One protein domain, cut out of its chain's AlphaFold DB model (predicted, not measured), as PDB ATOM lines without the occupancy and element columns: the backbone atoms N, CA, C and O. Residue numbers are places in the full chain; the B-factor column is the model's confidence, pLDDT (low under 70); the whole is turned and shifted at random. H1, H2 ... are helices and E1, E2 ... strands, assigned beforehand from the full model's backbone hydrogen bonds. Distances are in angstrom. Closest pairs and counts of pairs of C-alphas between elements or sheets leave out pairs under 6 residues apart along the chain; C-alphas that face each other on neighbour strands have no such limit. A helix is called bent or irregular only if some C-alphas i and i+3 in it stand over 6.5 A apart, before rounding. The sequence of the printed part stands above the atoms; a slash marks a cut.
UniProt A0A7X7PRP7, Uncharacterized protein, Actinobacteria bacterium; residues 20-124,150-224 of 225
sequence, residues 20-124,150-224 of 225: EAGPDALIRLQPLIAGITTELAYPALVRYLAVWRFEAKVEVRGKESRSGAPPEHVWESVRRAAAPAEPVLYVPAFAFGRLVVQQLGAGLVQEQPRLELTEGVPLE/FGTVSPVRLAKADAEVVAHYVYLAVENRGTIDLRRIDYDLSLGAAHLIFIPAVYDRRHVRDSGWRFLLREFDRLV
ATOM      1  N   GLU A  20      79.085  69.351   0.372       85.12
ATOM      2  CA  GLU A  20      79.440  70.329  -0.657       85.12
ATOM      3  C   GLU A  20      79.691  71.699  -0.015       85.12
ATOM      4  O   GLU A  20      79.013  72.066   0.950       85.12
ATOM      5  N   ALA A  21      80.672  72.454  -0.518       81.88
ATOM      6  CA  ALA A  21      80.875  73.841  -0.103       81.88
ATOM      7  C   ALA A  21      79.729  74.728  -0.617       81.88
ATOM      8  O   ALA A  21      79.627  74.985  -1.815       81.88
ATOM      9  N   GLY A  22      78.877  75.203   0.291       80.38
ATOM     10  CA  GLY A  22      77.939  76.291   0.029       80.38
ATOM     11  C   GLY A  22      78.570  77.669   0.286       80.38
ATOM     12  O   GLY A  22      79.697  77.741   0.775       80.38
ATOM     13  N   PRO A  23      77.839  78.766   0.006       79.25
ATOM     14  CA  PRO A  23      78.336  80.135   0.183       79.25
ATOM     15  C   PRO A  23      78.828  80.432   1.607       79.25
ATOM     16  O   PRO A  23      79.866  81.064   1.771       79.25
ATOM     17  N   ASP A  24      78.119  79.911   2.616       85.19
ATOM     18  CA  ASP A  24      78.380  80.201   4.034       85.19
ATOM     19  C   ASP A  24      78.528  78.940   4.911       85.19
ATOM     20  O   ASP A  24      78.808  79.038   6.107       85.19
ATOM     21  N   ALA A  25      78.303  77.739   4.362       86.00
ATOM     22  CA  ALA A  25      78.276  76.496   5.135       86.00
ATOM     23  C   ALA A  25      78.540  75.247   4.285       86.00
ATOM     24  O   ALA A  25      78.352  75.247   3.070       86.00
ATOM     25  N   LEU A  26      78.908  74.145   4.947       85.69
ATOM     26  CA  LEU A  26      78.938  72.821   4.326       85.69
ATOM     27  C   LEU A  26      77.520  72.248   4.231       85.69
ATOM     28  O   LEU A  26      76.858  72.028   5.247       85.69
ATOM     29  N   ILE A  27      77.072  71.965   3.012       86.19
ATOM     30  CA  ILE A  27      75.771  71.361   2.729       86.19
ATOM     31  C   ILE A  27      75.942  69.845   2.744       86.19
ATOM     32  O   ILE A  27      76.714  69.294   1.962       86.19
ATOM     33  N   ARG A  28      75.237  69.150   3.644       86.38
ATOM     34  CA  ARG A  28      75.290  67.684   3.720       86.38
ATOM     35  C   ARG A  28      74.634  67.063   2.486       86.38
ATOM     36  O   ARG A  28      73.474  67.333   2.193       86.38
ATOM     37  N   LEU A  29      75.357  66.155   1.846       83.56
ATOM     38  CA  LEU A  29      74.877  65.260   0.802       83.56
ATOM     39  C   LEU A  29      74.657  63.857   1.393       83.56
ATOM     40  O   LEU A  29      75.371  63.423   2.302       83.56
ATOM     41  N   GLN A  30      73.670  63.133   0.872       81.62
ATOM     42  CA  GLN A  30      73.448  61.721   1.190       81.62
ATOM     43  C   GLN A  30      74.068  60.866   0.077       81.62
ATOM     44  O   GLN A  30      73.456  60.739  -0.985       81.62
ATOM     45  N   PRO A  31      75.294  60.334   0.259       81.50
ATOM     46  CA  PRO A  31      75.893  59.464  -0.738       81.50
ATOM     47  C   PRO A  31      75.152  58.129  -0.763       81.50
ATOM     48  O   PRO A  31      74.860  57.554   0.290       81.50
ATOM     49  N   LEU A  32      74.877  57.642  -1.968       82.69
ATOM     50  CA  LEU A  32      74.277  56.329  -2.183       82.69
ATOM     51  C   LEU A  32      75.304  55.387  -2.803       82.69
ATOM     52  O   LEU A  32      76.157  55.810  -3.581       82.69
ATOM     53  N   ILE A  33      75.204  54.103  -2.503       81.81
ATOM     54  CA  ILE A  33      76.050  53.062  -3.070       81.81
ATOM     55  C   ILE A  33      75.240  52.111  -3.899       81.81
ATOM     56  O   ILE A  33      74.221  51.620  -3.442       81.81
ATOM     57  N   ALA A  34      75.738  51.808  -5.092       82.56
ATOM     58  CA  ALA A  34      75.199  50.714  -5.875       82.56
ATOM     59  C   ALA A  34      75.712  49.365  -5.340       82.56
ATOM     60  O   ALA A  34      76.905  49.204  -5.073       82.56
ATOM     61  N   GLY A  35      74.813  48.394  -5.194       74.69
ATOM     62  CA  GLY A  35      75.136  47.022  -4.815       74.69
ATOM     63  C   GLY A  35      76.002  46.303  -5.851       74.69
ATOM     64  O   GLY A  35      75.989  46.633  -7.038       74.69
ATOM     65  N   ILE A  36      76.764  45.308  -5.390       71.25
ATOM     66  CA  ILE A  36      77.495  44.381  -6.262       71.25
ATOM     67  C   ILE A  36      76.501  43.334  -6.751       71.25
ATOM     68  O   ILE A  36      75.918  42.618  -5.941       71.25
ATOM     69  N   THR A  37      76.334  43.211  -8.064       71.19
ATOM     70  CA  THR A  37      75.384  42.248  -8.647       71.19
ATOM     71  C   THR A  37      76.055  41.002  -9.225       71.19
ATOM     72  O   THR A  37      75.366  40.145  -9.775       71.19
ATOM     73  N   THR A  38      77.383  40.892  -9.109       64.38
ATOM     74  CA  THR A  38      78.187  39.855  -9.772       64.38
ATOM     75  C   THR A  38      79.217  39.259  -8.809       64.38
ATOM     76  O   THR A  38      80.006  39.991  -8.210       64.38
ATOM     77  N   GLU A  39      79.260  37.929  -8.696       60.12
ATOM     78  CA  GLU A  39      80.336  37.210  -8.000       60.12
ATOM     79  C   GLU A  39      81.571  37.126  -8.914       60.12
ATOM     80  O   GLU A  39      81.580  36.415  -9.920       60.12
ATOM     81  N   LEU A  40      82.626  37.880  -8.601       59.06
ATOM     82  CA  LEU A  40      83.906  37.760  -9.301       59.06
ATOM     83  C   LEU A  40      84.673  36.534  -8.795       59.06
ATOM     84  O   LEU A  40      84.949  36.407  -7.603       59.06
ATOM     85  N   ALA A  41      85.105  35.669  -9.713       43.69
ATOM     86  CA  ALA A  41      86.157  34.703  -9.424       43.69
ATOM     87  C   ALA A  41      87.509  35.450  -9.372       43.69
ATOM     88  O   ALA A  41      87.938  35.981 -10.393       43.69
ATOM     89  N   TYR A  42      88.168  35.445  -8.205       48.88
ATOM     90  CA  TYR A  42      89.459  36.077  -7.834       48.88
ATOM     91  C   TYR A  42      89.430  37.520  -7.269       48.88
ATOM     92  O   TYR A  42      88.599  38.336  -7.664       48.88
ATOM     93  N   PRO A  43      90.345  37.849  -6.321       52.88
ATOM     94  CA  PRO A  43      90.217  38.963  -5.385       52.88
ATOM     95  C   PRO A  43      90.758  40.259  -5.995       52.88
ATOM     96  O   PRO A  43      91.714  40.850  -5.497       52.88
ATOM     97  N   ALA A  44      90.183  40.714  -7.107       62.78
ATOM     98  CA  ALA A  44      90.425  42.091  -7.508       62.78
ATOM     99  C   ALA A  44      89.855  43.004  -6.413       62.78
ATOM    100  O   ALA A  44      88.694  42.865  -6.024       62.78
ATOM    101  N   LEU A  45      90.677  43.923  -5.898       73.50
ATOM    102  CA  LEU A  45      90.224  44.890  -4.904       73.50
ATOM    103  C   LEU A  45      89.092  45.729  -5.512       73.50
ATOM    104  O   LEU A  45      89.327  46.520  -6.432       73.50
ATOM    105  N   VAL A  46      87.879  45.548  -4.989       78.44
ATOM    106  CA  VAL A  46      86.714  46.347  -5.372       78.44
ATOM    107  C   VAL A  46      86.917  47.768  -4.863       78.44
ATOM    108  O   VAL A  46      87.240  47.997  -3.697       78.44
ATOM    109  N   ARG A  47      86.743  48.728  -5.764       81.62
ATOM    110  CA  ARG A  47      86.813  50.158  -5.488       81.62
ATOM    111  C   ARG A  47      85.475  50.796  -5.808       81.62
ATOM    112  O   ARG A  47      84.760  50.344  -6.692       81.62
ATOM    113  N   TYR A  48      85.154  51.876  -5.117       84.88
ATOM    114  CA  TYR A  48      83.914  52.612  -5.312       84.88
ATOM    115  C   TYR A  48      84.200  53.923  -6.036       84.88
ATOM    116  O   TYR A  48      84.931  54.771  -5.526       84.88
ATOM    117  N   LEU A  49      83.635  54.082  -7.233       88.06
ATOM    118  CA  LEU A  49      83.820  55.254  -8.083       88.06
ATOM    119  C   LEU A  49      82.673  56.246  -7.897       88.06
ATOM    120  O   LEU A  49      81.511  55.895  -8.084       88.06
ATOM    121  N   ALA A  50      83.007  57.489  -7.563       90.25
ATOM    122  CA  ALA A  50      82.053  58.572  -7.367       90.25
ATOM    123  C   ALA A  50      81.490  59.054  -8.712       90.25
ATOM    124  O   ALA A  50      82.240  59.444  -9.606       90.25
ATOM    125  N   VAL A  51      80.172  59.079  -8.857       93.00
ATOM    126  CA  VAL A  51      79.472  59.493 -10.075       93.00
ATOM    127  C   VAL A  51      78.258  60.327  -9.678       93.00
ATOM    128  O   VAL A  51      77.521  59.966  -8.765       93.00
ATOM    129  N   TRP A  52      78.024  61.439 -10.366       95.00
ATOM    130  CA  TRP A  52      76.758  62.155 -10.270       95.00
ATOM    131  C   TRP A  52      75.741  61.528 -11.214       95.00
ATOM    132  O   TRP A  52      76.000  61.406 -12.410       95.00
ATOM    133  N   ARG A  53      74.588  61.134 -10.677       95.44
ATOM    134  CA  ARG A  53      73.428  60.663 -11.434       95.44
ATOM    135  C   ARG A  53      72.411  61.795 -11.513       95.44
ATOM    136  O   ARG A  53      71.848  62.166 -10.485       95.44
ATOM    137  N   PHE A  54      72.170  62.303 -12.716       96.94
ATOM    138  CA  PHE A  54      71.172  63.333 -12.994       96.94
ATOM    139  C   PHE A  54      69.992  62.740 -13.748       96.94
ATOM    140  O   PHE A  54      70.194  62.084 -14.765       96.94
ATOM    141  N   GLU A  55      68.766  63.021 -13.321       95.06
ATOM    142  CA  GLU A  55      67.620  62.930 -14.232       95.06
ATOM    143  C   GLU A  55      67.853  63.873 -15.410       95.06
ATOM    144  O   GLU A  55      68.271  65.014 -15.212       95.06
ATOM    145  N   ALA A  56      67.625  63.406 -16.635       96.00
ATOM    146  CA  ALA A  56      67.959  64.183 -17.817       96.00
ATOM    147  C   ALA A  56      66.816  64.197 -18.824       96.00
ATOM    148  O   ALA A  56      66.224  63.170 -19.151       96.00
ATOM    149  N   LYS A  57      66.543  65.379 -19.370       95.44
ATOM    150  CA  LYS A  57      65.665  65.567 -20.521       95.44
ATOM    151  C   LYS A  57      66.463  66.254 -21.610       95.44
ATOM    152  O   LYS A  57      67.090  67.279 -21.361       95.44
ATOM    153  N   VAL A  58      66.433  65.672 -22.801       95.94
ATOM    154  CA  VAL A  58      67.120  66.209 -23.970       95.94
ATOM    155  C   VAL A  58      66.105  66.421 -25.074       95.94
ATOM    156  O   VAL A  58      65.361  65.504 -25.424       95.94
ATOM    157  N   GLU A  59      66.116  67.621 -25.635       95.06
ATOM    158  CA  GLU A  59      65.384  67.969 -26.844       95.06
ATOM    159  C   GLU A  59      66.395  68.299 -27.941       95.06
ATOM    160  O   GLU A  59      67.178  69.236 -27.803       95.06
ATOM    161  N   VAL A  60      66.395  67.537 -29.036       94.12
ATOM    162  CA  VAL A  60      67.281  67.798 -30.180       94.12
ATOM    163  C   VAL A  60      66.494  68.558 -31.242       94.12
ATOM    164  O   VAL A  60      65.587  68.009 -31.861       94.12
ATOM    165  N   ARG A  61      66.853  69.823 -31.467       92.56
ATOM    166  CA  ARG A  61      66.195  70.717 -32.435       92.56
ATOM    167  C   ARG A  61      66.725  70.525 -33.850       92.56
ATOM    168  O   ARG A  61      66.000  70.723 -34.822       92.56
ATOM    169  N   GLY A  62      67.989  70.128 -33.979       90.88
ATOM    170  CA  GLY A  62      68.622  69.887 -35.268       90.88
ATOM    171  C   GLY A  62      69.907  69.083 -35.140       90.88
ATOM    172  O   GLY A  62      70.627  69.180 -34.149       90.88
ATOM    173  N   LYS A  63      70.213  68.278 -36.156       92.69
ATOM    174  CA  LYS A  63      71.408  67.436 -36.174       92.69
ATOM    175  C   LYS A  63      71.912  67.251 -37.596       92.69
ATOM    176  O   LYS A  63      71.167  66.832 -38.476       92.69
ATOM    177  N   GLU A  64      73.187  67.548 -37.803       90.81
ATOM    178  CA  GLU A  64      73.884  67.359 -39.071       90.81
ATOM    179  C   GLU A  64      74.808  66.140 -38.960       90.81
ATOM    180  O   GLU A  64      75.822  66.166 -38.253       90.81
ATOM    181  N   SER A  65      74.453  65.065 -39.666       89.81
ATOM    182  CA  SER A  65      75.238  63.831 -39.753       89.81
ATOM    183  C   SER A  65      75.098  63.170 -41.127       89.81
ATOM    184  O   SER A  65      74.195  63.492 -41.900       89.81
ATOM    185  N   ARG A  66      75.976  62.206 -41.444       84.81
ATOM    186  CA  ARG A  66      75.851  61.396 -42.675       84.81
ATOM    187  C   ARG A  66      74.838  60.258 -42.571       84.81
ATOM    188  O   ARG A  66      74.545  59.637 -43.586       84.81
ATOM    189  N   SER A  67      74.346  59.940 -41.373       81.62
ATOM    190  CA  SER A  67      73.550  58.726 -41.159       81.62
ATOM    191  C   SER A  67      72.121  58.821 -41.692       81.62
ATOM    192  O   SER A  67      71.495  57.787 -41.899       81.62
ATOM    193  N   GLY A  68      71.586  60.035 -41.876       77.56
ATOM    194  CA  GLY A  68      70.176  60.247 -42.228       77.56
ATOM    195  C   GLY A  68      69.186  59.810 -41.138       77.56
ATOM    196  O   GLY A  68      67.981  59.828 -41.371       77.56
ATOM    197  N   ALA A  69      69.675  59.408 -39.959       83.94
ATOM    198  CA  ALA A  69      68.833  59.061 -38.823       83.94
ATOM    199  C   ALA A  69      68.155  60.321 -38.251       83.94
ATOM    200  O   ALA A  69      68.763  61.397 -38.299       83.94
ATOM    201  N   PRO A  70      66.945  60.200 -37.670       86.81
ATOM    202  CA  PRO A  70      66.288  61.314 -36.996       86.81
ATOM    203  C   PRO A  70      67.197  61.960 -35.935       86.81
ATOM    204  O   PRO A  70      67.965  61.236 -35.283       86.81
ATOM    205  N   PRO A  71      67.133  63.291 -35.742       86.56
ATOM    206  CA  PRO A  71      67.971  64.005 -34.779       86.56
ATOM    207  C   PRO A  71      68.002  63.371 -33.379       86.56
ATOM    208  O   PRO A  71      69.071  63.187 -32.798       86.56
ATOM    209  N   GLU A  72      66.842  62.944 -32.893       89.25
ATOM    210  CA  GLU A  72      66.576  62.370 -31.577       89.25
ATOM    211  C   GLU A  72      66.988  60.897 -31.420       89.25
ATOM    212  O   GLU A  72      66.905  60.348 -30.323       89.25
ATOM    213  N   HIS A  73      67.441  60.236 -32.491       91.31
ATOM    214  CA  HIS A  73      67.632  58.780 -32.539       91.31
ATOM    215  C   HIS A  73      68.474  58.208 -31.384       91.31
ATOM    216  O   HIS A  73      68.148  57.151 -30.834       91.31
ATOM    217  N   VAL A  74      69.558  58.894 -31.011       94.06
ATOM    218  CA  VAL A  74      70.487  58.414 -29.977       94.06
ATOM    219  C   VAL A  74      69.864  58.543 -28.591       94.06
ATOM    220  O   VAL A  74      69.808  57.556 -27.858       94.06
ATOM    221  N   TRP A  75      69.346  59.723 -28.239       94.81
ATOM    222  CA  TRP A  75      68.692  59.919 -26.944       94.81
ATOM    223  C   TRP A  75      67.430  59.067 -26.791       94.81
ATOM    224  O   TRP A  75      67.161  58.534 -25.719       94.81
ATOM    225  N   GLU A  76      66.688  58.847 -27.874       93.62
ATOM    226  CA  GLU A  76      65.530  57.958 -27.865       93.62
ATOM    227  C   GLU A  76      65.930  56.500 -27.592       93.62
ATOM    228  O   GLU A  76      65.225  55.777 -26.891       93.62
ATOM    229  N   SER A  77      67.099  56.069 -28.071       92.94
ATOM    230  CA  SER A  77      67.653  54.756 -27.723       92.94
ATOM    231  C   SER A  77      68.005  54.667 -26.234       92.94
ATOM    232  O   SER A  77      67.670  53.672 -25.594       92.94
ATOM    233  N   VAL A  78      68.581  55.730 -25.655       94.06
ATOM    234  CA  VAL A  78      68.840  55.825 -24.204       94.06
ATOM    235  C   VAL A  78      67.535  55.759 -23.404       94.06
ATOM    236  O   VAL A  78      67.439  54.996 -22.446       94.06
ATOM    237  N   ARG A  79      66.497  56.493 -23.821       94.12
ATOM    238  CA  ARG A  79      65.164  56.453 -23.193       94.12
ATOM    239  C   ARG A  79      64.561  55.054 -23.197       94.12
ATOM    240  O   ARG A  79      64.019  54.615 -22.188       94.12
ATOM    241  N   ARG A  80      64.668  54.341 -24.319       92.12
ATOM    242  CA  ARG A  80      64.180  52.960 -24.427       92.12
ATOM    243  C   ARG A  80      64.959  52.004 -23.530       92.12
ATOM    244  O   ARG A  80      64.343  51.120 -22.949       92.12
ATOM    245  N   ALA A  81      66.273  52.187 -23.405       88.75
ATOM    246  CA  ALA A  81      67.107  51.389 -22.509       88.75
ATOM    247  C   ALA A  81      66.783  51.647 -21.026       88.75
ATOM    248  O   ALA A  81      66.789  50.711 -20.230       88.75
ATOM    249  N   ALA A  82      66.450  52.891 -20.664       89.81
ATOM    250  CA  ALA A  82      66.066  53.264 -19.302       89.81
ATOM    251  C   ALA A  82      64.685  52.729 -18.882       89.81
ATOM    252  O   ALA A  82      64.431  52.539 -17.691       89.81
ATOM    253  N   ALA A  83      63.785  52.483 -19.841       89.12
ATOM    254  CA  ALA A  83      62.399  52.129 -19.556       89.12
ATOM    255  C   ALA A  83      62.284  50.874 -18.653       89.12
ATOM    256  O   ALA A  83      62.959  49.866 -18.884       89.12
ATOM    257  N   PRO A  84      61.402  50.891 -17.632       88.12
ATOM    258  CA  PRO A  84      60.350  51.882 -17.365       88.12
ATOM    259  C   PRO A  84      60.794  53.114 -16.554       88.12
ATOM    260  O   PRO A  84      59.952  53.952 -16.243       88.12
ATOM    261  N   ALA A  85      62.068  53.220 -16.174       87.69
ATOM    262  CA  ALA A  85      62.585  54.384 -15.464       87.69
ATOM    263  C   ALA A  85      62.863  55.557 -16.422       87.69
ATOM    264  O   ALA A  85      62.975  55.382 -17.638       87.69
ATOM    265  N   GLU A  86      62.995  56.758 -15.858       90.44
ATOM    266  CA  GLU A  86      63.446  57.938 -16.598       90.44
ATOM    267  C   GLU A  86      64.943  57.824 -16.946       90.44
ATOM    268  O   GLU A  86      65.722  57.298 -16.140       90.44
ATOM    269  N   PRO A  87      65.373  58.320 -18.122       93.69
ATOM    270  CA  PRO A  87      66.777  58.309 -18.509       93.69
ATOM    271  C   PRO A  87      67.596  59.215 -17.591       93.69
ATOM    272  O   PRO A  87      67.181  60.317 -17.216       93.69
ATOM    273  N   VAL A  88      68.807  58.769 -17.272       95.50
ATOM    274  CA  VAL A  88      69.729  59.542 -16.442       95.50
ATOM    275  C   VAL A  88      71.071  59.773 -17.124       95.50
ATOM    276  O   VAL A  88      71.542  58.956 -17.915       95.50
ATOM    277  N   LEU A  89      71.709  60.898 -16.802       96.31
ATOM    278  CA  LEU A  89      73.099  61.172 -17.143       96.31
ATOM    279  C   LEU A  89      74.012  60.827 -15.968       96.31
ATOM    280  O   LEU A  89      73.787  61.269 -14.841       96.31
ATOM    281  N   TYR A  90      75.066  60.067 -16.253       94.88
ATOM    282  CA  TYR A  90      76.098  59.698 -15.291       94.88
ATOM    283  C   TYR A  90      77.368  60.497 -15.568       94.88
ATOM    284  O   TYR A  90      78.008  60.326 -16.605       94.88
ATOM    285  N   VAL A  91      77.746  61.369 -14.636       94.81
ATOM    286  CA  VAL A  91      78.930  62.227 -14.748       94.81
ATOM    287  C   VAL A  91      79.994  61.755 -13.755       94.81
ATOM    288  O   VAL A  91      79.787  61.882 -12.546       94.81
ATOM    289  N   PRO A  92      81.134  61.203 -14.218       92.38
ATOM    290  CA  PRO A  92      82.198  60.750 -13.328       92.38
ATOM    291  C   PRO A  92      82.719  61.892 -12.458       92.38
ATOM    292  O   PRO A  92      83.244  62.872 -12.973       92.38
ATOM    293  N   ALA A  93      82.610  61.752 -11.139       90.31
ATOM    294  CA  ALA A  93      82.946  62.798 -10.183       90.31
ATOM    295  C   ALA A  93      84.369  62.673  -9.620       90.31
ATOM    296  O   ALA A  93      84.766  63.507  -8.820       90.31
ATOM    297  N   PHE A  94      85.150  61.659 -10.009       85.12
ATOM    298  CA  PHE A  94      86.463  61.359  -9.414       85.12
ATOM    299  C   PHE A  94      87.679  61.730 -10.277       85.12
ATOM    300  O   PHE A  94      88.817  61.708  -9.802       85.12
ATOM    301  N   ALA A  95      87.476  62.072 -11.549       76.75
ATOM    302  CA  ALA A  95      88.550  62.397 -12.478       76.75
ATOM    303  C   ALA A  95      88.174  63.598 -13.348       76.75
ATOM    304  O   ALA A  95      87.111  63.621 -13.954       76.75
ATOM    305  N   PHE A  96      89.099  64.549 -13.484       70.12
ATOM    306  CA  PHE A  96      88.984  65.648 -14.454       70.12
ATOM    307  C   PHE A  96      89.527  65.278 -15.841       70.12
ATOM    308  O   PHE A  96      89.533  66.097 -16.758       70.12
ATOM    309  N   GLY A  97      90.036  64.053 -16.005       79.19
ATOM    310  CA  GLY A  97      90.523  63.582 -17.293       79.19
ATOM    311  C   GLY A  97      89.365  63.530 -18.282       79.19
ATOM    312  O   GLY A  97      88.479  62.693 -18.135       79.19
ATOM    313  N   ARG A  98      89.391  64.395 -19.304       80.50
ATOM    314  CA  ARG A  98      88.337  64.485 -20.330       80.50
ATOM    315  C   ARG A  98      87.963  63.120 -20.900       80.50
ATOM    316  O   ARG A  98      86.783  62.836 -21.063       80.50
ATOM    317  N   LEU A  99      88.962  62.280 -21.171       81.81
ATOM    318  CA  LEU A  99      88.742  60.943 -21.712       81.81
ATOM    319  C   LEU A  99      87.924  60.062 -20.754       81.81
ATOM    320  O   LEU A  99      86.993  59.412 -21.206       81.81
ATOM    321  N   VAL A 100      88.207  60.113 -19.449       82.06
ATOM    322  CA  VAL A 100      87.467  59.372 -18.410       82.06
ATOM    323  C   VAL A 100      86.029  59.840 -18.339       82.06
ATOM    324  O   VAL A 100      85.113  59.031 -18.438       82.06
ATOM    325  N   VAL A 101      85.832  61.151 -18.232       84.81
ATOM    326  CA  VAL A 101      84.503  61.759 -18.153       84.81
ATOM    327  C   VAL A 101      83.660  61.374 -19.365       84.81
ATOM    328  O   VAL A 101      82.537  60.902 -19.215       84.81
ATOM    329  N   GLN A 102      84.217  61.525 -20.567       86.88
ATOM    330  CA  GLN A 102      83.512  61.218 -21.805       86.88
ATOM    331  C   GLN A 102      83.255  59.725 -21.959       86.88
ATOM    332  O   GLN A 102      82.145  59.338 -22.304       86.88
ATOM    333  N   GLN A 103      84.266  58.883 -21.740       86.31
ATOM    334  CA  GLN A 103      84.140  57.471 -22.052       86.31
ATOM    335  C   GLN A 103      83.257  56.734 -21.056       86.31
ATOM    336  O   GLN A 103      82.319  56.042 -21.457       86.31
ATOM    337  N   LEU A 104      83.569  56.914 -19.775       86.94
ATOM    338  CA  LEU A 104      82.901  56.241 -18.676       86.94
ATOM    339  C   LEU A 104      81.483  56.779 -18.503       86.94
ATOM    340  O   LEU A 104      80.537  56.002 -18.411       86.94
ATOM    341  N   GLY A 105      81.333  58.108 -18.535       89.06
ATOM    342  CA  GLY A 105      80.029  58.754 -18.466       89.06
ATOM    343  C   GLY A 105      79.133  58.318 -19.619       89.06
ATOM    344  O   GLY A 105      78.023  57.856 -19.385       89.06
ATOM    345  N   ALA A 106      79.624  58.363 -20.864       90.44
ATOM    346  CA  ALA A 106      78.808  57.938 -21.999       90.44
ATOM    347  C   ALA A 106      78.469  56.443 -21.953       90.44
ATOM    348  O   ALA A 106      77.352  56.083 -22.303       90.44
ATOM    349  N   GLY A 107      79.390  55.583 -21.503       88.75
ATOM    350  CA  GLY A 107      79.129  54.148 -21.361       88.75
ATOM    351  C   GLY A 107      77.995  53.866 -20.374       88.75
ATOM    352  O   GLY A 107      77.030  53.193 -20.727       88.75
ATOM    353  N   LEU A 108      78.061  54.465 -19.181       89.56
ATOM    354  CA  LEU A 108      77.011  54.373 -18.159       89.56
ATOM    355  C   LEU A 108      75.662  54.932 -18.634       89.56
ATOM    356  O   LEU A 108      74.612  54.446 -18.227       89.56
ATOM    357  N   VAL A 109      75.675  55.960 -19.485       92.75
ATOM    358  CA  VAL A 109      74.447  56.545 -20.039       92.75
ATOM    359  C   VAL A 109      73.853  55.696 -21.160       92.75
ATOM    360  O   VAL A 109      72.634  55.635 -21.293       92.75
ATOM    361  N   GLN A 110      74.679  55.058 -21.983       90.06
ATOM    362  CA  GLN A 110      74.199  54.216 -23.078       90.06
ATOM    363  C   GLN A 110      73.568  52.922 -22.551       90.06
ATOM    364  O   GLN A 110      72.468  52.571 -22.968       90.06
ATOM    365  N   GLU A 111      74.221  52.268 -21.592       86.69
ATOM    366  CA  GLU A 111      73.778  51.009 -20.980       86.69
ATOM    367  C   GLU A 111      73.188  51.269 -19.585       86.69
ATOM    368  O   GLU A 111      73.739  50.806 -18.590       86.69
ATOM    369  N   GLN A 112      72.110  52.069 -19.520       87.50
ATOM    370  CA  GLN A 112      71.453  52.556 -18.290       87.50
ATOM    371  C   GLN A 112      71.382  51.475 -17.189       87.50
ATOM    372  O   GLN A 112      70.485  50.625 -17.220       87.50
ATOM    373  N   PRO A 113      72.310  51.487 -16.211       83.12
ATOM    374  CA  PRO A 113      72.439  50.381 -15.282       83.12
ATOM    375  C   PRO A 113      71.297  50.358 -14.275       83.12
ATOM    376  O   PRO A 113      70.784  51.404 -13.857       83.12
ATOM    377  N   ARG A 114      70.964  49.158 -13.800       82.56
ATOM    378  CA  ARG A 114      70.063  48.981 -12.661       82.56
ATOM    379  C   ARG A 114      70.890  48.982 -11.387       82.56
ATOM    380  O   ARG A 114      71.671  48.072 -11.136       82.56
ATOM    381  N   LEU A 115      70.724  50.033 -10.591       82.31
ATOM    382  CA  LEU A 115      71.477  50.225  -9.358       82.31
ATOM    383  C   LEU A 115      70.603  49.886  -8.150       82.31
ATOM    384  O   LEU A 115      69.548  50.489  -7.957       82.31
ATOM    385  N   GLU A 116      71.069  48.966  -7.313       82.50
ATOM    386  CA  GLU A 116      70.502  48.744  -5.982       82.50
ATOM    387  C   GLU A 116      71.164  49.717  -5.011       82.50
ATOM    388  O   GLU A 116      72.324  49.534  -4.653       82.50
ATOM    389  N   LEU A 117      70.465  50.796  -4.654       83.00
ATOM    390  CA  LEU A 117      71.047  51.891  -3.882       83.00
ATOM    391  C   LEU A 117      70.913  51.658  -2.371       83.00
ATOM    392  O   LEU A 117      69.806  51.498  -1.861       83.00
ATOM    393  N   THR A 118      72.032  51.706  -1.653       82.62
ATOM    394  CA  THR A 118      72.099  51.719  -0.185       82.62
ATOM    395  C   THR A 118      72.682  53.037   0.314       82.62
ATOM    396  O   THR A 118      73.481  53.675  -0.366       82.62
ATOM    397  N   GLU A 119      72.254  53.497   1.488       78.12
ATOM    398  CA  GLU A 119      72.777  54.741   2.055       78.12
ATOM    399  C   GLU A 119      74.165  54.543   2.674       78.12
ATOM    400  O   GLU A 119      74.389  53.623   3.462       78.12
ATOM    401  N   GLY A 120      75.069  55.480   2.389       69.00
ATOM    402  CA  GLY A 120      76.402  55.505   2.978       69.00
ATOM    403  C   GLY A 120      77.416  54.621   2.258       69.00
ATOM    404  O   GLY A 120      77.117  53.952   1.275       69.00
ATOM    405  N   VAL A 121      78.655  54.670   2.750       67.62
ATOM    406  CA  VAL A 121      79.785  53.897   2.219       67.62
ATOM    407  C   VAL A 121      80.163  52.807   3.215       67.62
ATOM    408  O   VAL A 121      80.212  53.120   4.409       67.62
ATOM    409  N   PRO A 122      80.402  51.540   2.803       65.06
ATOM    410  CA  PRO A 122      80.630  50.466   3.744       65.06
ATOM    411  C   PRO A 122      81.962  50.772   4.419       65.06
ATOM    412  O   PRO A 122      82.967  51.055   3.766       65.06
ATOM    413  N   LEU A 123      81.946  50.767   5.747       58.19
ATOM    414  CA  LEU A 123      83.131  51.051   6.554       58.19
ATOM    415  C   LEU A 123      84.122  49.875   6.537       58.19
ATOM    416  O   LEU A 123      85.280  50.038   6.917       58.19
ATOM    417  N   GLU A 124      83.675  48.704   6.081       50.03
ATOM    418  CA  GLU A 124      84.451  47.471   6.029       50.03
ATOM    419  C   GLU A 124      85.108  47.304   4.653       50.03
ATOM    420  O   GLU A 124      84.545  46.763   3.707       50.03
ATOM    421  N   PHE A 150      93.586  55.445  -5.958       64.44
ATOM    422  CA  PHE A 150      92.466  56.107  -5.264       64.44
ATOM    423  C   PHE A 150      92.069  55.504  -3.902       64.44
ATOM    424  O   PHE A 150      91.108  55.965  -3.298       64.44
ATOM    425  N   GLY A 151      92.751  54.462  -3.416       70.88
ATOM    426  CA  GLY A 151      92.260  53.664  -2.278       70.88
ATOM    427  C   GLY A 151      90.925  52.954  -2.577       70.88
ATOM    428  O   GLY A 151      90.596  52.714  -3.744       70.88
ATOM    429  N   THR A 152      90.167  52.593  -1.541       76.50
ATOM    430  CA  THR A 152      88.892  51.850  -1.662       76.50
ATOM    431  C   THR A 152      87.754  52.698  -2.230       76.50
ATOM    432  O   THR A 152      86.873  52.178  -2.905       76.50
ATOM    433  N   VAL A 153      87.779  54.012  -2.005       79.25
ATOM    434  CA  VAL A 153      86.729  54.945  -2.431       79.25
ATOM    435  C   VAL A 153      87.387  56.104  -3.151       79.25
ATOM    436  O   VAL A 153      88.249  56.778  -2.591       79.25
ATOM    437  N   SER A 154      86.977  56.357  -4.389       81.81
ATOM    438  CA  SER A 154      87.533  57.457  -5.161       81.81
ATOM    439  C   SER A 154      87.156  58.804  -4.539       81.81
ATOM    440  O   SER A 154      85.982  58.993  -4.199       81.81
ATOM    441  N   PRO A 155      88.091  59.761  -4.432       79.19
ATOM    442  CA  PRO A 155      87.760  61.090  -3.945       79.19
ATOM    443  C   PRO A 155      86.777  61.770  -4.899       79.19
ATOM    444  O   PRO A 155      86.923  61.674  -6.118       79.19
ATOM    445  N   VAL A 156      85.803  62.494  -4.350       84.31
ATOM    446  CA  VAL A 156      84.937  63.361  -5.151       84.31
ATOM    447  C   VAL A 156      85.717  64.627  -5.488       84.31
ATOM    448  O   VAL A 156      86.269  65.289  -4.615       84.31
ATOM    449  N   ARG A 157      85.806  64.934  -6.776       84.06
ATOM    450  CA  ARG A 157      86.547  66.063  -7.339       84.06
ATOM    451  C   ARG A 157      85.644  67.068  -8.049       84.06
ATOM    452  O   ARG A 157      86.044  68.216  -8.166       84.06
ATOM    453  N   LEU A 158      84.463  66.647  -8.506       85.38
ATOM    454  CA  LEU A 158      83.458  67.530  -9.098       85.38
ATOM    455  C   LEU A 158      82.306  67.770  -8.123       85.38
ATOM    456  O   LEU A 158      81.634  66.819  -7.714       85.38
ATOM    457  N   ALA A 159      82.062  69.039  -7.805       87.31
ATOM    458  CA  ALA A 159      80.817  69.496  -7.199       87.31
ATOM    459  C   ALA A 159      79.615  69.268  -8.110       87.31
ATOM    460  O   ALA A 159      79.765  69.001  -9.305       87.31
ATOM    461  N   LYS A 160      78.413  69.385  -7.540       90.25
ATOM    462  CA  LYS A 160      77.170  69.214  -8.288       90.25
ATOM    463  C   LYS A 160      77.091  70.234  -9.421       90.25
ATOM    464  O   LYS A 160      76.867  69.840 -10.559       90.25
ATOM    465  N   ALA A 161      77.348  71.509  -9.123       90.06
ATOM    466  CA  ALA A 161      77.297  72.589 -10.111       90.06
ATOM    467  C   ALA A 161      78.291  72.373 -11.268       90.06
ATOM    468  O   ALA A 161      77.942  72.522 -12.437       90.06
ATOM    469  N   ASP A 162      79.518  71.944 -10.960       90.06
ATOM    470  CA  ASP A 162      80.505  71.622 -11.995       90.06
ATOM    471  C   ASP A 162      80.079  70.392 -12.807       90.06
ATOM    472  O   ASP A 162      80.238  70.351 -14.027       90.06
ATOM    473  N   ALA A 163      79.505  69.382 -12.150       92.25
ATOM    474  CA  ALA A 163      79.010  68.182 -12.807       92.25
ATOM    475  C   ALA A 163      77.817  68.465 -13.735       92.25
ATOM    476  O   ALA A 163      77.722  67.828 -14.783       92.25
ATOM    477  N   GLU A 164      76.961  69.440 -13.412       94.06
ATOM    478  CA  GLU A 164      75.879  69.907 -14.290       94.06
ATOM    479  C   GLU A 164      76.437  70.483 -15.597       94.06
ATOM    480  O   GLU A 164      76.007  70.098 -16.684       94.06
ATOM    481  N   VAL A 165      77.475  71.321 -15.516       92.94
ATOM    482  CA  VAL A 165      78.173  71.831 -16.709       92.94
ATOM    483  C   VAL A 165      78.820  70.682 -17.485       92.94
ATOM    484  O   VAL A 165      78.736  70.610 -18.714       92.94
ATOM    485  N   VAL A 166      79.452  69.746 -16.775       93.25
ATOM    486  CA  VAL A 166      80.154  68.617 -17.390       93.25
ATOM    487  C   VAL A 166      79.198  67.602 -18.035       93.25
ATOM    488  O   VAL A 166      79.589  66.922 -18.989       93.25
ATOM    489  N   ALA A 167      77.936  67.537 -17.607       95.19
ATOM    490  CA  ALA A 167      76.920  66.654 -18.179       95.19
ATOM    491  C   ALA A 167      76.731  66.869 -19.688       95.19
ATOM    492  O   ALA A 167      76.549  65.900 -20.426       95.19
ATOM    493  N   HIS A 168      76.885  68.106 -20.175       94.81
ATOM    494  CA  HIS A 168      76.863  68.403 -21.608       94.81
ATOM    495  C   HIS A 168      77.965  67.660 -22.374       94.81
ATOM    496  O   HIS A 168      77.722  67.133 -23.460       94.81
ATOM    497  N   TYR A 169      79.175  67.555 -21.814       92.75
ATOM    498  CA  TYR A 169      80.259  66.798 -22.447       92.75
ATOM    499  C   TYR A 169      79.980  65.299 -22.469       92.75
ATOM    500  O   TYR A 169      80.370  64.631 -23.429       92.75
ATOM    501  N   VAL A 170      79.325  64.774 -21.431       95.06
ATOM    502  CA  VAL A 170      78.899  63.372 -21.384       95.06
ATOM    503  C   VAL A 170      77.841  63.112 -22.451       95.06
ATOM    504  O   VAL A 170      78.016  62.204 -23.260       95.06
ATOM    505  N   TYR A 171      76.797  63.939 -22.521       96.12
ATOM    506  CA  TYR A 171      75.758  63.816 -23.541       96.12
ATOM    507  C   TYR A 171      76.335  63.907 -24.964       96.12
ATOM    508  O   TYR A 171      76.083  63.040 -25.798       96.12
ATOM    509  N   LEU A 172      77.207  64.883 -25.232       94.50
ATOM    510  CA  LEU A 172      77.881  64.995 -26.528       94.50
ATOM    511  C   LEU A 172      78.756  63.774 -26.847       94.50
ATOM    512  O   LEU A 172      78.868  63.386 -28.008       94.50
ATOM    513  N   ALA A 173      79.373  63.145 -25.843       93.12
ATOM    514  CA  ALA A 173      80.117  61.906 -26.041       93.12
ATOM    515  C   ALA A 173      79.195  60.725 -26.392       93.12
ATOM    516  O   ALA A 173      79.561  59.917 -27.249       93.12
ATOM    517  N   VAL A 174      77.999  60.648 -25.799       94.31
ATOM    518  CA  VAL A 174      76.954  59.674 -26.169       94.31
ATOM    519  C   VAL A 174      76.525  59.879 -27.622       94.31
ATOM    520  O   VAL A 174      76.548  58.934 -28.411       94.31
ATOM    521  N   GLU A 175      76.218  61.118 -28.009       94.19
ATOM    522  CA  GLU A 175      75.825  61.473 -29.378       94.19
ATOM    523  C   GLU A 175      76.911  61.151 -30.401       94.19
ATOM    524  O   GLU A 175      76.627  60.553 -31.440       94.19
ATOM    525  N   ASN A 176      78.162  61.489 -30.093       91.19
ATOM    526  CA  ASN A 176      79.297  61.233 -30.973       91.19
ATOM    527  C   ASN A 176      79.573  59.731 -31.159       91.19
ATOM    528  O   ASN A 176      80.017  59.310 -32.220       91.19
ATOM    529  N   ARG A 177      79.296  58.902 -30.145       89.50
ATOM    530  CA  ARG A 177      79.393  57.437 -30.255       89.50
ATOM    531  C   ARG A 177      78.231  56.833 -31.040       89.50
ATOM    532  O   ARG A 177      78.433  55.865 -31.766       89.50
ATOM    533  N   GLY A 178      77.029  57.382 -30.875       88.62
ATOM    534  CA  GLY A 178      75.810  56.900 -31.530       88.62
ATOM    535  C   GLY A 178      75.593  57.437 -32.948       88.62
ATOM    536  O   GLY A 178      74.696  56.965 -33.641       88.62
ATOM    537  N   THR A 179      76.389  58.413 -33.395       89.88
ATOM    538  CA  THR A 179      76.175  59.109 -34.670       89.88
ATOM    539  C   THR A 179      77.428  59.125 -35.529       89.88
ATOM    540  O   THR A 179      78.433  59.743 -35.194       89.88
ATOM    541  N   ILE A 180      77.330  58.514 -36.706       86.81
ATOM    542  CA  ILE A 180      78.407  58.510 -37.697       86.81
ATOM    543  C   ILE A 180      78.540  59.901 -38.343       86.81
ATOM    544  O   ILE A 180      77.562  60.442 -38.861       86.81
ATOM    545  N   ASP A 181      79.766  60.438 -38.366       86.94
ATOM    546  CA  ASP A 181      80.113  61.767 -38.910       86.94
ATOM    547  C   ASP A 181      79.231  62.890 -38.335       86.94
ATOM    548  O   ASP A 181      78.648  63.675 -39.083       86.94
ATOM    549  N   LEU A 182      79.081  62.937 -37.004       88.94
ATOM    550  CA  LEU A 182      78.398  64.039 -36.325       88.94
ATOM    551  C   LEU A 182      79.183  65.342 -36.524       88.94
ATOM    552  O   LEU A 182      80.297  65.482 -36.020       88.94
ATOM    553  N   ARG A 183      78.592  66.308 -37.233       89.62
ATOM    554  CA  ARG A 183      79.225  67.611 -37.505       89.62
ATOM    555  C   ARG A 183      78.715  68.704 -36.591       89.62
ATOM    556  O   ARG A 183      79.494  69.508 -36.089       89.62
ATOM    557  N   ARG A 184      77.400  68.731 -36.392       91.50
ATOM    558  CA  ARG A 184      76.713  69.734 -35.587       91.50
ATOM    559  C   ARG A 184      75.468  69.130 -34.964       91.50
ATOM    560  O   ARG A 184      74.779  68.327 -35.590       91.50
ATOM    561  N   ILE A 185      75.172  69.553 -33.746       94.19
ATOM    562  CA  ILE A 185      73.923  69.252 -33.061       94.19
ATOM    563  C   ILE A 185      73.453  70.510 -32.336       94.19
ATOM    564  O   ILE A 185      74.255  71.205 -31.713       94.19
ATOM    565  N   ASP A 186      72.174  70.817 -32.481       95.44
ATOM    566  CA  ASP A 186      71.452  71.841 -31.738       95.44
ATOM    567  C   ASP A 186      70.483  71.125 -30.801       95.44
ATOM    568  O   ASP A 186      69.618  70.366 -31.249       95.44
ATOM    569  N   TYR A 187      70.686  71.308 -29.503       96.25
ATOM    570  CA  TYR A 187      69.953  70.600 -28.468       96.25
ATOM    571  C   TYR A 187      69.790  71.469 -27.226       96.25
ATOM    572  O   TYR A 187      70.592  72.367 -26.966       96.25
ATOM    573  N   ASP A 188      68.772  71.140 -26.444       96.62
ATOM    574  CA  ASP A 188      68.601  71.605 -25.079       96.62
ATOM    575  C   ASP A 188      68.727  70.416 -24.121       96.62
ATOM    576  O   ASP A 188      68.173  69.343 -24.376       96.62
ATOM    577  N   LEU A 189      69.486  70.593 -23.040       96.56
ATOM    578  CA  LEU A 189      69.673  69.591 -21.992       96.56
ATOM    579  C   LEU A 189      69.222  70.197 -20.669       96.56
ATOM    580  O   LEU A 189      69.857  71.101 -20.135       96.56
ATOM    581  N   SER A 190      68.142  69.648 -20.130       96.56
ATOM    582  CA  SER A 190      67.621  69.991 -18.814       96.56
ATOM    583  C   SER A 190      67.955  68.882 -17.821       96.56
ATOM    584  O   SER A 190      67.582  67.723 -18.028       96.56
ATOM    585  N   LEU A 191      68.634  69.244 -16.734       96.38
ATOM    586  CA  LEU A 191      68.966  68.336 -15.636       96.38
ATOM    587  C   LEU A 191      67.961  68.505 -14.489       96.38
ATOM    588  O   LEU A 191      67.619  69.622 -14.109       96.38
ATOM    589  N   GLY A 192      67.470  67.383 -13.971       93.44
ATOM    590  CA  GLY A 192      66.534  67.300 -12.853       93.44
ATOM    591  C   GLY A 192      67.232  66.971 -11.534       93.44
ATOM    592  O   GLY A 192      68.275  67.540 -11.200       93.44
ATOM    593  N   ALA A 193      66.651  66.049 -10.760       92.00
ATOM    594  CA  ALA A 193      67.234  65.626  -9.492       92.00
ATOM    595  C   ALA A 193      68.643  65.039  -9.687       92.00
ATOM    596  O   ALA A 193      68.907  64.314 -10.649       92.00
ATOM    597  N   ALA A 194      69.539  65.353  -8.748       92.44
ATOM    598  CA  ALA A 194      70.934  64.932  -8.773       92.44
ATOM    599  C   ALA A 194      71.271  64.137  -7.512       92.44
ATOM    600  O   ALA A 194      71.050  64.615  -6.397       92.44
ATOM    601  N   HIS A 195      71.859  62.959  -7.691       92.69
ATOM    602  CA  HIS A 195      72.329  62.112  -6.602       92.69
ATOM    603  C   HIS A 195      73.810  61.798  -6.784       92.69
ATOM    604  O   HIS A 195      74.225  61.351  -7.855       92.69
ATOM    605  N   LEU A 196      74.600  62.001  -5.730       92.62
ATOM    606  CA  LEU A 196      75.970  61.506  -5.689       92.62
ATOM    607  C   LEU A 196      75.931  60.018  -5.340       92.62
ATOM    608  O   LEU A 196      75.506  59.642  -4.244       92.62
ATOM    609  N   ILE A 197      76.386  59.190  -6.271       91.75
ATOM    610  CA  ILE A 197      76.424  57.741  -6.117       91.75
ATOM    611  C   ILE A 197      77.855  57.211  -6.199       91.75
ATOM    612  O   ILE A 197      78.731  57.813  -6.818       91.75
ATOM    613  N   PHE A 198      78.084  56.056  -5.594       89.31
ATOM    614  CA  PHE A 198      79.356  55.351  -5.591       89.31
ATOM    615  C   PHE A 198      79.152  53.960  -6.196       89.31
ATOM    616  O   PHE A 198      78.460  53.116  -5.625       89.31
ATOM    617  N   ILE A 199      79.728  53.737  -7.378       88.62
ATOM    618  CA  ILE A 199      79.549  52.507  -8.157       88.62
ATOM    619  C   ILE A 199      80.723  51.551  -7.896       88.62
ATOM    620  O   ILE A 199      81.873  51.984  -8.028       88.62
ATOM    621  N   PRO A 200      80.477  50.269  -7.564       85.94
ATOM    622  CA  PRO A 200      81.534  49.281  -7.401       85.94
ATOM    623  C   PRO A 200      82.194  48.965  -8.750       85.94
ATOM    624  O   PRO A 200      81.534  48.667  -9.751       85.94
ATOM    625  N   ALA A 201      83.518  49.021  -8.769       83.75
ATOM    626  CA  ALA A 201      84.337  48.816  -9.947       83.75
ATOM    627  C   ALA A 201      85.687  48.188  -9.591       83.75
ATOM    628  O   ALA A 201      86.228  48.373  -8.501       83.75
ATOM    629  N   VAL A 202      86.273  47.486 -10.552       81.38
ATOM    630  CA  VAL A 202      87.645  46.977 -10.487       81.38
ATOM    631  C   VAL A 202      88.470  47.623 -11.585       81.38
ATOM    632  O   VAL A 202      87.962  47.939 -12.661       81.38
ATOM    633  N   TYR A 203      89.749  47.858 -11.312       79.06
ATOM    634  CA  TYR A 203      90.654  48.355 -12.338       79.06
ATOM    635  C   TYR A 203      91.107  47.185 -13.215       79.06
ATOM    636  O   TYR A 203      91.690  46.227 -12.712       79.06
ATOM    637  N   ASP A 204      90.848  47.268 -14.515       74.88
ATOM    638  CA  ASP A 204      91.272  46.292 -15.511       74.88
ATOM    639  C   ASP A 204      91.776  47.008 -16.770       74.88
ATOM    640  O   ASP A 204      91.020  47.591 -17.552       74.88
ATOM    641  N   ARG A 205      93.090  46.912 -17.006       72.19
ATOM    642  CA  ARG A 205      93.763  47.518 -18.163       72.19
ATOM    643  C   ARG A 205      93.290  46.972 -19.506       72.19
ATOM    644  O   ARG A 205      93.511  47.634 -20.512       72.19
ATOM    645  N   ARG A 206      92.659  45.797 -19.558       71.19
ATOM    646  CA  ARG A 206      92.095  45.233 -20.796       71.19
ATOM    647  C   ARG A 206      90.848  46.005 -21.239       71.19
ATOM    648  O   ARG A 206      90.562  46.062 -22.430       71.19
ATOM    649  N   HIS A 207      90.176  46.693 -20.314       66.44
ATOM    650  CA  HIS A 207      89.011  47.544 -20.569       66.44
ATOM    651  C   HIS A 207      89.443  48.987 -20.907       66.44
ATOM    652  O   HIS A 207      89.016  49.970 -20.301       66.44
ATOM    653  N   VAL A 208      90.328  49.129 -21.907       57.69
ATOM    654  CA  VAL A 208      90.941  50.416 -22.319       57.69
ATOM    655  C   VAL A 208      89.893  51.452 -22.757       57.69
ATOM    656  O   VAL A 208      90.140  52.654 -22.685       57.69
ATOM    657  N   ARG A 209      88.709  51.000 -23.193       60.25
ATOM    658  CA  ARG A 209      87.610  51.864 -23.657       60.25
ATOM    659  C   ARG A 209      86.934  52.667 -22.547       60.25
ATOM    660  O   ARG A 209      86.338  53.686 -22.874       60.25
ATOM    661  N   ASP A 210      87.072  52.236 -21.292       62.53
ATOM    662  CA  ASP A 210      86.399  52.801 -20.114       62.53
ATOM    663  C   ASP A 210      87.417  53.372 -19.120       62.53
ATOM    664  O   ASP A 210      87.241  53.365 -17.902       62.53
ATOM    665  N   SER A 211      88.540  53.869 -19.651       65.75
ATOM    666  CA  SER A 211      89.644  54.424 -18.858       65.75
ATOM    667  C   SER A 211      90.298  53.439 -17.879       65.75
ATOM    668  O   SER A 211      90.902  53.846 -16.885       65.75
ATOM    669  N   GLY A 212      90.216  52.143 -18.198       76.31
ATOM    670  CA  GLY A 212      90.788  51.048 -17.417       76.31
ATOM    671  C   GLY A 212      89.917  50.593 -16.250       76.31
ATOM    672  O   GLY A 212      90.405  49.857 -15.402       76.31
ATOM    673  N   TRP A 213      88.658  51.030 -16.166       80.38
ATOM    674  CA  TRP A 213      87.721  50.574 -15.142       80.38
ATOM    675  C   TRP A 213      86.705  49.603 -15.709       80.38
ATOM    676  O   TRP A 213      86.186  49.792 -16.803       80.38
ATOM    677  N   ARG A 214      86.376  48.597 -14.909       80.75
ATOM    678  CA  ARG A 214      85.279  47.671 -15.148       80.75
ATOM    679  C   ARG A 214      84.257  47.816 -14.028       80.75
ATOM    680  O   ARG A 214      84.620  47.736 -12.857       80.75
ATOM    681  N   PHE A 215      82.987  47.970 -14.387       82.56
ATOM    682  CA  PHE A 215      81.879  48.020 -13.434       82.56
ATOM    683  C   PHE A 215      81.364  46.629 -13.074       82.56
ATOM    684  O   PHE A 215      81.388  45.721 -13.903       82.56
ATOM    685  N   LEU A 216      80.890  46.476 -11.838       81.00
ATOM    686  CA  LEU A 216      80.316  45.229 -11.316       81.00
ATOM    687  C   LEU A 216      78.788  45.306 -11.271       81.00
ATOM    688  O   LEU A 216      78.175  45.151 -10.216       81.00
ATOM    689  N   LEU A 217      78.204  45.625 -12.425       78.88
ATOM    690  CA  LEU A 217      76.772  45.821 -12.615       78.88
ATOM    691  C   LEU A 217      76.270  44.846 -13.677       78.88
ATOM    692  O   LEU A 217      76.942  44.638 -14.688       78.88
ATOM    693  N   ARG A 218      75.068  44.306 -13.478       74.62
ATOM    694  CA  ARG A 218      74.465  43.262 -14.316       74.62
ATOM    695  C   ARG A 218      74.463  43.594 -15.808       74.62
ATOM    696  O   ARG A 218      74.679  42.725 -16.650       74.62
ATOM    697  N   GLU A 219      74.204  44.847 -16.154       75.06
ATOM    698  CA  GLU A 219      74.168  45.321 -17.540       75.06
ATOM    699  C   GLU A 219      75.559  45.299 -18.198       75.06
ATOM    700  O   GLU A 219      75.676  45.081 -19.403       75.06
ATOM    701  N   PHE A 220      76.618  45.425 -17.396       74.44
ATOM    702  CA  PHE A 220      78.013  45.423 -17.834       74.44
ATOM    703  C   PHE A 220      78.659  44.027 -17.792       74.44
ATOM    704  O   PHE A 220      79.759  43.852 -18.313       74.44
ATOM    705  N   ASP A 221      77.962  43.005 -17.281       68.19
ATOM    706  CA  ASP A 221      78.440  41.613 -17.279       68.19
ATOM    707  C   ASP A 221      78.607  41.041 -18.695       68.19
ATOM    708  O   ASP A 221      79.456  40.184 -18.931       68.19
ATOM    709  N   ARG A 222      77.842  41.524 -19.683       57.47
ATOM    710  CA  ARG A 222      77.959  41.064 -21.082       57.47
ATOM    711  C   ARG A 222      79.231  41.529 -21.781       57.47
ATOM    712  O   ARG A 222      79.567  40.991 -22.827       57.47
ATOM    713  N   LEU A 223      79.936  42.506 -21.215       52.62
ATOM    714  CA  LEU A 223      81.251  42.921 -21.702       52.62
ATOM    715  C   LEU A 223      82.366  41.967 -21.233       52.62
ATOM    716  O   LEU A 223      83.524  42.163 -21.596       52.62
ATOM    717  N   VAL A 224      82.022  40.958 -20.422       48.16
ATOM    718  CA  VAL A 224      82.943  40.023 -19.756       48.16
ATOM    719  C   VAL A 224      82.954  38.632 -20.414       48.16
ATOM    720  O   VAL A 224      83.882  37.865 -20.157       48.16
TER     721      VAL A 224
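AT A GLANCE: This is residues 20 to 124 and 150 to 224 of the 225 residues of an uncharacterized protein of Actinobacteria bacterium (UniProt A0A7X7PRP7). Two long, sharply bent strands, E3 and E6, run side by side as an antiparallel ribbon that wraps partway round H3; H2 crosses H3, with short E4 beside both, and H1 packs at their ends. Short strands E2, E5 and E7 extend the ribbon at one end, and residues 22 to 27 stick out as the tip of an arm. The printed part has 180 residues, with four named helices and seven named strands, which follow along the chain as E1, E2, E3, H1, E4, H2, E5, H3, E6, E7 and H4; the class is mixed, helices and strands, and in the branched sheet E6 has three neighbours, E2 parallel to it and E3 and E7 antiparallel. The whole is compact, radius of gyration of the C-alphas 16.5 A, spanning 51 by 47 by 32 A.

HOW THE PARTS SIT: Begin at E1, residues 26 to 29, which pairs with no named strand and runs on into E2, residues 32 to 34. E2 has antiparallel E5, residues 117 to 119, on one side (N 33 to O 118, 2.8 A) and parallel E6, residues 184 to 203, on the other (N 198 to O 32, 2.8 A). E3, residues 47 to 64, is antiparallel to E6 (N 53 to O 195, 2.9 A) and, on its other side, to E4, residues 88 to 92 (N 54 to O 89, 2.9 A). E6 and E7, residues 213 to 215, form a hairpin (N 202 to O 214, 2.8 A). H3, residues 160 to 178, stands at the sheet's level. H2, residues 98 to 110, touches H3, only just about perpendicular at 71 degrees; their closest C-alphas, Ala 106 and Val 174, are 4.9 A apart. H1, residues 73 to 82, touches H3 at a steep tilt of 66 degrees, opposite ways, with C-alphas of Val 74 and Gly 178 closest at 5.7 A. H4, residues 218 to 223, only grazes the sheet. In H1 and H2 every O i to N i+4 pair is within hydrogen-bond range; H3 has 13 of 15, and H4 0 of 2, with 2 of 3 O i to N i+3 pairs.

IN THESE COORDINATES: Find C-alpha 26 at (78.938, 72.821, 4.326), where E1 begins. E3 spans 39.9 A and bends by 100 degrees at residue 61; E6 spans 34.5 A and bends by 104 degrees at residue 188. H3 spans 26.3 A, H2 17.7 A and H1 14.4 A. H4 ends at C-alpha 223, (81.251, 42.921, -21.702).

THE WHOLE: The C-alphas of Gly 68 and Glu 124, the two farthest apart, are 51.9 A apart. Residues 125 to 149 are not printed, and C-alphas 124 and 150 are 16.3 A apart across the cut. The link from E2 to E3 is long. Confidence is under 70 at residues 38 to 44, 120 to 124, 150, 207 to 211 and 221 to 224.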